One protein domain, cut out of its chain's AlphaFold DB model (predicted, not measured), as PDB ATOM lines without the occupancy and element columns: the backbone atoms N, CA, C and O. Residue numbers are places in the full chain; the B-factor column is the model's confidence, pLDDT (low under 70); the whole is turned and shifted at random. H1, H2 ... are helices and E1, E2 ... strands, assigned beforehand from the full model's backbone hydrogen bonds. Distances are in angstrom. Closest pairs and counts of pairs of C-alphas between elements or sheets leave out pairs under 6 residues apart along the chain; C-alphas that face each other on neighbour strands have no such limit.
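This is residues 28 to 77 of the 148 residues of the protein "Amidohydro-rel domain-containing protein" of Leptotrichia sp. OH3620_COT-345 (UniProt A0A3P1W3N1). A single twisted wall of four antiparallel strands, E1 to E4, makes most of the domain, with the short helix H1 at one corner, beside edge strand E4. Residues 28 to 31 coil past the E1 edge of this wall, and residues 73 to 77, after H1, run back toward that same edge, where the C-alphas of Gly 28 and Leu 77 are 10.5 A apart. The printed part has 50 residues, with four named strands and then one named helix along the chain; the sheet order is E1, E2, E3, E4, and the class is mostly strand, though under half of the residues are in named elements. The whole is compact, with a radius of gyration of the C-alphas of 10.1 A, and rounded, spanning 26 by 21 by 18 A.

The sheet is a meander, each strand the antiparallel neighbour of the one before: E1, residues 36 to 38, E2, residues 43 to 48, E3, residues 51 to 56, and E4, residues 61 to 65. The inner strands E2 and E3 form a hairpin, antiparallel at 159 degrees, with N 46 and O 53 within hydrogen-bond range at 2.8 A. The C-alphas of Ile 46 and Arg 53 face each other at 5.0 A. E1 and E2 form a hairpin at 157 degrees, with N 38 and O 43 within hydrogen-bond range at 2.8 A. E3 and E4 form a hairpin at 159 degrees, with N 62 and O 54 within hydrogen-bond range at 3.0 A. The edge strands E1 and E4 are apart. From edge to edge the strands' lines turn by 59 degrees. H1, residues 69 to 72, is on the sheet but only grazes it, with its residues 70 to 72; the closest C-alphas of E4 and H1, those of Arg 64 and Ser 71, are 5.9 A apart. H1 is too short for any O i to N i+4 pair; its one O i to N i+3 pair is within range.

E2 and E3 are the longest strands by residues, with lengths of 15.6 A and 16.3 A from first to last C-alpha. E4 measures 13.7 A, E1 6.4 A and H1 5.3 A. E1 begins at C-alpha 36, (190.258, 360.360, 211.316). E3 ends at C-alpha 56, (181.686, 352.479, 214.571). H1 ends at C-alpha 72, (194.121, 353.780, 225.205).

The two C-alphas farthest apart, those of Asp 58 and Thr 67, are 26.8 A apart. The C-alphas of Gly 28 and Leu 77, first and last printed, are 10.5 A apart. The printed part has no cut, and the four links between named elements are tight. The mean pLDDT of the printed part is 92.6, and no printed residue is under 70.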
ATOM      1  N   GLY A  28     199.133 356.502 215.855       87.00
ATOM      2  CA  GLY A  28     198.923 357.318 217.049       87.00
ATOM      3  C   GLY A  28     197.469 357.759 217.193       87.00
ATOM      4  O   GLY A  28     197.200 358.940 217.418       87.00
ATOM      5  N   LEU A  29     196.524 356.819 217.066       87.75
ATOM      6  CA  LEU A  29     195.079 357.098 216.993       87.75
ATOM      7  C   LEU A  29     194.581 357.964 218.159       87.75
ATOM      8  O   LEU A  29     193.808 358.895 217.955       87.75
ATOM      9  N   SER A  30     195.070 357.712 219.375       87.00
ATOM     10  CA  SER A  30     194.695 358.456 220.587       87.00
ATOM     11  C   SER A  30     195.334 359.842 220.709       87.00
ATOM     12  O   SER A  30     194.990 360.607 221.610       87.00
ATOM     13  N   ARG A  31     196.310 360.165 219.857       86.25
ATOM     14  CA  ARG A  31     197.097 361.406 219.907       86.25
ATOM     15  C   ARG A  31     196.759 362.365 218.770       86.25
ATOM     16  O   ARG A  31     197.155 363.522 218.847       86.25
ATOM     17  N   GLY A  32     195.973 361.932 217.784       87.38
ATOM     18  CA  GLY A  32     195.493 362.783 216.697       87.38
ATOM     19  C   GLY A  32     194.696 363.997 217.188       87.38
ATOM     20  O   GLY A  32     193.981 363.936 218.192       87.38
ATOM     21  N   GLU A  33     194.826 365.117 216.481       90.31
ATOM     22  CA  GLU A  33     194.085 366.361 216.758       90.31
ATOM     23  C   GLU A  33     192.899 366.569 215.813       90.31
ATOM     24  O   GLU A  33     191.999 367.352 216.103       90.31
ATOM     25  N   LYS A  34     192.886 365.858 214.684       93.25
ATOM     26  CA  LYS A  34     191.821 365.915 213.682       93.25
ATOM     27  C   LYS A  34     191.035 364.618 213.676       93.25
ATOM     28  O   LYS A  34     191.576 363.560 213.993       93.25
ATOM     29  N   GLU A  35     189.778 364.717 213.263       95.19
ATOM     30  CA  GLU A  35     188.968 363.541 212.980       95.19
ATOM     31  C   GLU A  35     189.650 362.654 211.937       95.19
ATOM     32  O   GLU A  35     190.161 363.137 210.920       95.19
ATOM     33  N   PHE A  36     189.647 361.350 212.190       93.25
ATOM     34  CA  PHE A  36     190.258 360.360 211.316       93.25
ATOM     35  C   PHE A  36     189.326 359.167 211.135       93.25
ATOM     36  O   PHE A  36     188.938 358.514 212.102       93.25
ATOM     37  N   TYR A  37     188.978 358.862 209.887       94.38
ATOM     38  CA  TYR A  37     188.206 357.670 209.555       94.38
ATOM     39  C   TYR A  37     189.129 356.539 209.099       94.38
ATOM     40  O   TYR A  37     189.808 356.636 208.076       94.38
ATOM     41  N   HIS A  38     189.129 355.438 209.846       91.19
ATOM     42  CA  HIS A  38     189.927 354.257 209.557       91.19
ATOM     43  C   HIS A  38     189.093 353.233 208.774       91.19
ATOM     44  O   HIS A  38     188.523 352.306 209.348       91.19
ATOM     45  N   TYR A  39     189.091 353.337 207.445       89.56
ATOM     46  CA  TYR A  39     188.243 352.528 206.549       89.56
ATOM     47  C   TYR A  39     188.338 351.001 206.749       89.56
ATOM     48  O   TYR A  39     187.326 350.313 206.675       89.56
ATOM     49  N   ILE A  40     189.525 350.449 207.045       87.25
ATOM     50  CA  ILE A  40     189.678 348.999 207.302       87.25
ATOM     51  C   ILE A  40     188.936 348.578 208.577       87.25
ATOM     52  O   ILE A  40     188.336 347.506 208.618       87.25
ATOM     53  N   ARG A  41     188.999 349.412 209.621       88.38
ATOM     54  CA  ARG A  41     188.332 349.161 210.902       88.38
ATOM     55  C   ARG A  41     186.866 349.570 210.870       88.38
ATOM     56  O   ARG A  41     186.128 349.086 211.712       88.38
ATOM     57  N   LYS A  42     186.463 350.406 209.901       94.19
ATOM     58  CA  LYS A  42     185.119 350.992 209.796       94.19
ATOM     59  C   LYS A  42     184.748 351.795 211.043       94.19
ATOM     60  O   LYS A  42     183.702 351.601 211.652       94.19
ATOM     61  N   VAL A  43     185.692 352.640 211.455       95.00
ATOM     62  CA  VAL A  43     185.624 353.421 212.690       95.00
ATOM     63  C   VAL A  43     186.105 354.839 212.431       95.00
ATOM     64  O   VAL A  43     187.140 355.039 211.788       95.00
ATOM     65  N   LYS A  44     185.389 355.820 212.975       96.06
ATOM     66  CA  LYS A  44     185.805 357.219 213.051       96.06
ATOM     67  C   LYS A  44     186.329 357.539 214.449       96.06
ATOM     68  O   LYS A  44     185.639 357.339 215.442       96.06
ATOM     69  N   PHE A  45     187.538 358.073 214.500       95.25
ATOM     70  CA  PHE A  45     188.189 358.580 215.700       95.25
ATOM     71  C   PHE A  45     188.010 360.097 215.749       95.25
ATOM     72  O   PHE A  45     188.439 360.798 214.832       95.25
ATOM     73  N   ILE A  46     187.371 360.595 216.804       96.06
ATOM     74  CA  ILE A  46     187.011 362.001 216.987       96.06
ATOM     75  C   ILE A  46     187.702 362.514 218.262       96.06
ATOM     76  O   ILE A  46     187.311 362.157 219.376       96.06
ATOM     77  N   PRO A  47     188.771 363.315 218.119       95.12
ATOM     78  CA  PRO A  47     189.436 364.002 219.224       95.12
ATOM     79  C   PRO A  47     188.514 364.954 220.001       95.12
ATOM     80  O   PRO A  47     187.981 365.901 219.435       95.12
ATOM     81  N   GLU A  48     188.407 364.776 221.318       94.38
ATOM     82  CA  GLU A  48     187.609 365.624 222.215       94.38
ATOM     83  C   GLU A  48     188.435 366.085 223.423       94.38
ATOM     84  O   GLU A  48     188.255 365.597 224.537       94.38
ATOM     85  N   ARG A  49     189.358 367.037 223.223       89.50
ATOM     86  CA  ARG A  49     190.301 367.522 224.257       89.50
ATOM     87  C   ARG A  49     191.005 366.366 224.989       89.50
ATOM     88  O   ARG A  49     191.970 365.815 224.468       89.50
ATOM     89  N   GLU A  50     190.528 366.008 226.179       94.00
ATOM     90  CA  GLU A  50     191.079 364.951 227.034       94.00
ATOM     91  C   GLU A  50     190.544 363.556 226.701       94.00
ATOM     92  O   GLU A  50     191.062 362.572 227.216       94.00
ATOM     93  N   ASN A  51     189.559 363.451 225.812       95.38
ATOM     94  CA  ASN A  51     188.933 362.204 225.401       95.38
ATOM     95  C   ASN A  51     189.080 361.964 223.899       95.38
ATOM     96  O   ASN A  51     189.403 362.854 223.110       95.38
ATOM     97  N   ILE A  52     188.839 360.724 223.501       95.62
ATOM     98  CA  ILE A  52     188.654 360.328 222.115       95.62
ATOM     99  C   ILE A  52     187.344 359.561 222.012       95.62
ATOM    100  O   ILE A  52     187.149 358.556 222.696       95.62
ATOM    101  N   ARG A  53     186.439 360.058 221.170       96.56
ATOM    102  CA  ARG A  53     185.218 359.345 220.809       96.56
ATOM    103  C   ARG A  53     185.501 358.470 219.601       96.56
ATOM    104  O   ARG A  53     186.148 358.893 218.643       96.56
ATOM    105  N   ILE A  54     185.026 357.242 219.661       96.06
ATOM    106  CA  ILE A  54     185.239 356.209 218.661       96.06
ATOM    107  C   ILE A  54     183.855 355.774 218.204       96.06
ATOM    108  O   ILE A  54     183.079 355.238 218.990       96.06
ATOM    109  N   MET A  55     183.538 356.062 216.947       97.06
ATOM    110  CA  MET A  55     182.231 355.814 216.347       97.06
ATOM    111  C   MET A  55     182.373 354.738 215.278       97.06
ATOM    112  O   MET A  55     183.110 354.920 214.307       97.06
ATOM    113  N   TYR A  56     181.691 353.621 215.472       96.50
ATOM    114  CA  TYR A  56     181.686 352.479 214.571       96.50
ATOM    115  C   TYR A  56     180.591 352.650 213.513       96.50
ATOM    116  O   TYR A  56     179.530 353.215 213.780       96.50
ATOM    117  N   ASP A  57     180.825 352.141 212.303       96.44
ATOM    118  CA  ASP A  57     179.850 352.241 211.202       96.44
ATOM    119  C   ASP A  57     178.531 351.493 211.481       96.44
ATOM    120  O   ASP A  57     177.525 351.750 210.821       96.44
ATOM    121  N   ASP A  58     178.520 350.564 212.438       95.94
ATOM    122  CA  ASP A  58     177.320 349.851 212.892       95.94
ATOM    123  C   ASP A  58     176.507 350.631 213.946       95.94
ATOM    124  O   ASP A  58     175.484 350.138 214.425       95.94
ATOM    125  N   GLY A  59     176.936 351.852 214.276       94.12
ATOM    126  CA  GLY A  59     176.268 352.762 215.203       94.12
ATOM    127  C   GLY A  59     176.728 352.648 216.655       94.12
ATOM    128  O   GLY A  59     176.243 353.413 217.488       94.12
ATOM    129  N   TRP A  60     177.649 351.736 216.984       96.56
ATOM    130  CA  TRP A  60     178.238 351.698 218.322       96.56
ATOM    131  C   TRP A  60     179.173 352.886 218.549       96.56
ATOM    132  O   TRP A  60     179.895 353.321 217.653       96.56
ATOM    133  N   GLU A  61     179.193 353.392 219.780       96.88
ATOM    134  CA  GLU A  61     180.094 354.459 220.202       96.88
ATOM    135  C   GLU A  61     180.766 354.093 221.524       96.88
ATOM    136  O   GLU A  61     180.136 353.569 222.442       96.88
ATOM    137  N   GLU A  62     182.050 354.413 221.637       95.75
ATOM    138  CA  GLU A  62     182.782 354.386 222.901       95.75
ATOM    139  C   GLU A  62     183.577 355.685 223.065       95.75
ATOM    140  O   GLU A  62     184.001 356.313 222.092       95.75
ATOM    141  N   VAL A  63     183.786 356.100 224.311       95.69
ATOM    142  CA  VAL A  63     184.623 357.253 224.650       95.69
ATOM    143  C   VAL A  63     185.722 356.773 225.573       95.69
ATOM    144  O   VAL A  63     185.456 356.086 226.560       95.69
ATOM    145  N   ARG A  64     186.962 357.131 225.251       95.25
ATOM    146  CA  ARG A  64     188.140 356.751 226.033       95.25
ATOM    147  C   ARG A  64     188.917 357.978 226.470       95.25
ATOM    148  O   ARG A  64     189.022 358.946 225.713       95.25
ATOM    149  N   SER A  65     189.483 357.927 227.672       94.94
ATOM    150  CA  SER A  65     190.323 359.011 228.178       94.94
ATOM    151  C   SER A  65     191.681 358.958 227.498       94.94
ATOM    152  O   SER A  65     192.393 357.964 227.583       94.94
ATOM    153  N   ARG A  66     192.080 360.047 226.843       93.12
ATOM    154  CA  ARG A  66     193.410 360.172 226.238       93.12
ATOM    155  C   ARG A  66     194.487 360.331 227.294       93.12
ATOM    156  O   ARG A  66     195.644 360.079 226.972       93.12
ATOM    157  N   THR A  67     194.155 360.799 228.494       91.88
ATOM    158  CA  THR A  67     195.127 361.051 229.568       91.88
ATOM    159  C   THR A  67     195.438 359.800 230.383       91.88
ATOM    160  O   THR A  67     196.493 359.743 231.009       91.88
ATOM    161  N   ASP A  68     194.580 358.781 230.316       93.06
ATOM    162  CA  ASP A  68     194.796 357.480 230.938       93.06
ATOM    163  C   ASP A  68     195.378 356.477 229.932       93.06
ATOM    164  O   ASP A  68     194.707 356.057 228.991       93.06
ATOM    165  N   TYR A  69     196.631 356.070 230.149       88.31
ATOM    166  CA  TYR A  69     197.310 355.095 229.294       88.31
ATOM    167  C   TYR A  69     196.573 353.753 229.231       88.31
ATOM    168  O   TYR A  69     196.478 353.161 228.154       88.31
ATOM    169  N   GLU A  70     196.020 353.283 230.350       90.81
ATOM    170  CA  GLU A  70     195.336 351.990 230.409       90.81
ATOM    171  C   GLU A  70     194.067 351.981 229.547       90.81
ATOM    172  O   GLU A  70     193.752 350.957 228.944       90.81
ATOM    173  N   SER A  71     193.406 353.134 229.407       92.12
ATOM    174  CA  SER A  71     192.236 353.325 228.546       92.12
ATOM    175  C   SER A  71     192.563 353.231 227.046       92.12
ATOM    176  O   SER A  71     191.721 352.808 226.252       92.12
ATOM    177  N   ILE A  72     193.775 353.620 226.631       91.19
ATOM    178  CA  ILE A  72     194.121 353.780 225.205       91.19
ATOM    179  C   ILE A  72     195.139 352.776 224.664       91.19
ATOM    180  O   ILE A  72     195.324 352.715 223.447       91.19
ATOM    181  N   LYS A  73     195.833 352.020 225.521       87.88
ATOM    182  CA  LYS A  73     196.960 351.157 225.119       87.88
ATOM    183  C   LYS A  73     196.600 350.066 224.106       87.88
ATOM    184  O   LYS A  73     197.485 349.548 223.433       87.88
ATOM    185  N   ASP A  74     195.328 349.700 224.019       88.19
ATOM    186  CA  ASP A  74     194.766 348.663 223.150       88.19
ATOM    187  C   ASP A  74     194.065 349.230 221.902       88.19
ATOM    188  O   ASP A  74     193.678 348.460 221.021       88.19
ATOM    189  N   LEU A  75     193.965 350.561 221.767       88.94
ATOM    190  CA  LEU A  75     193.471 351.192 220.535       88.94
ATOM    191  C   LEU A  75     194.351 350.846 219.334       88.94
ATOM    192  O   LEU A  75     193.870 350.723 218.204       88.94
ATOM    193  N   GLU A  76     195.644 350.645 219.568       88.50
ATOM    194  CA  GLU A  76     196.588 350.159 218.574       88.50
ATOM    195  C   GLU A  76     197.374 348.971 219.114       88.50
ATOM    196  O   GLU A  76     197.674 348.868 220.299       88.50
ATOM    197  N   LEU A  77     197.727 348.047 218.221       87.69
ATOM    198  CA  LEU A  77     198.543 346.909 218.602       87.69
ATOM    199  C   LEU A  77     200.004 347.358 218.730       87.69
ATOM    200  O   LEU A  77     200.654 347.662 217.732       87.69
TER     201      LEU A  77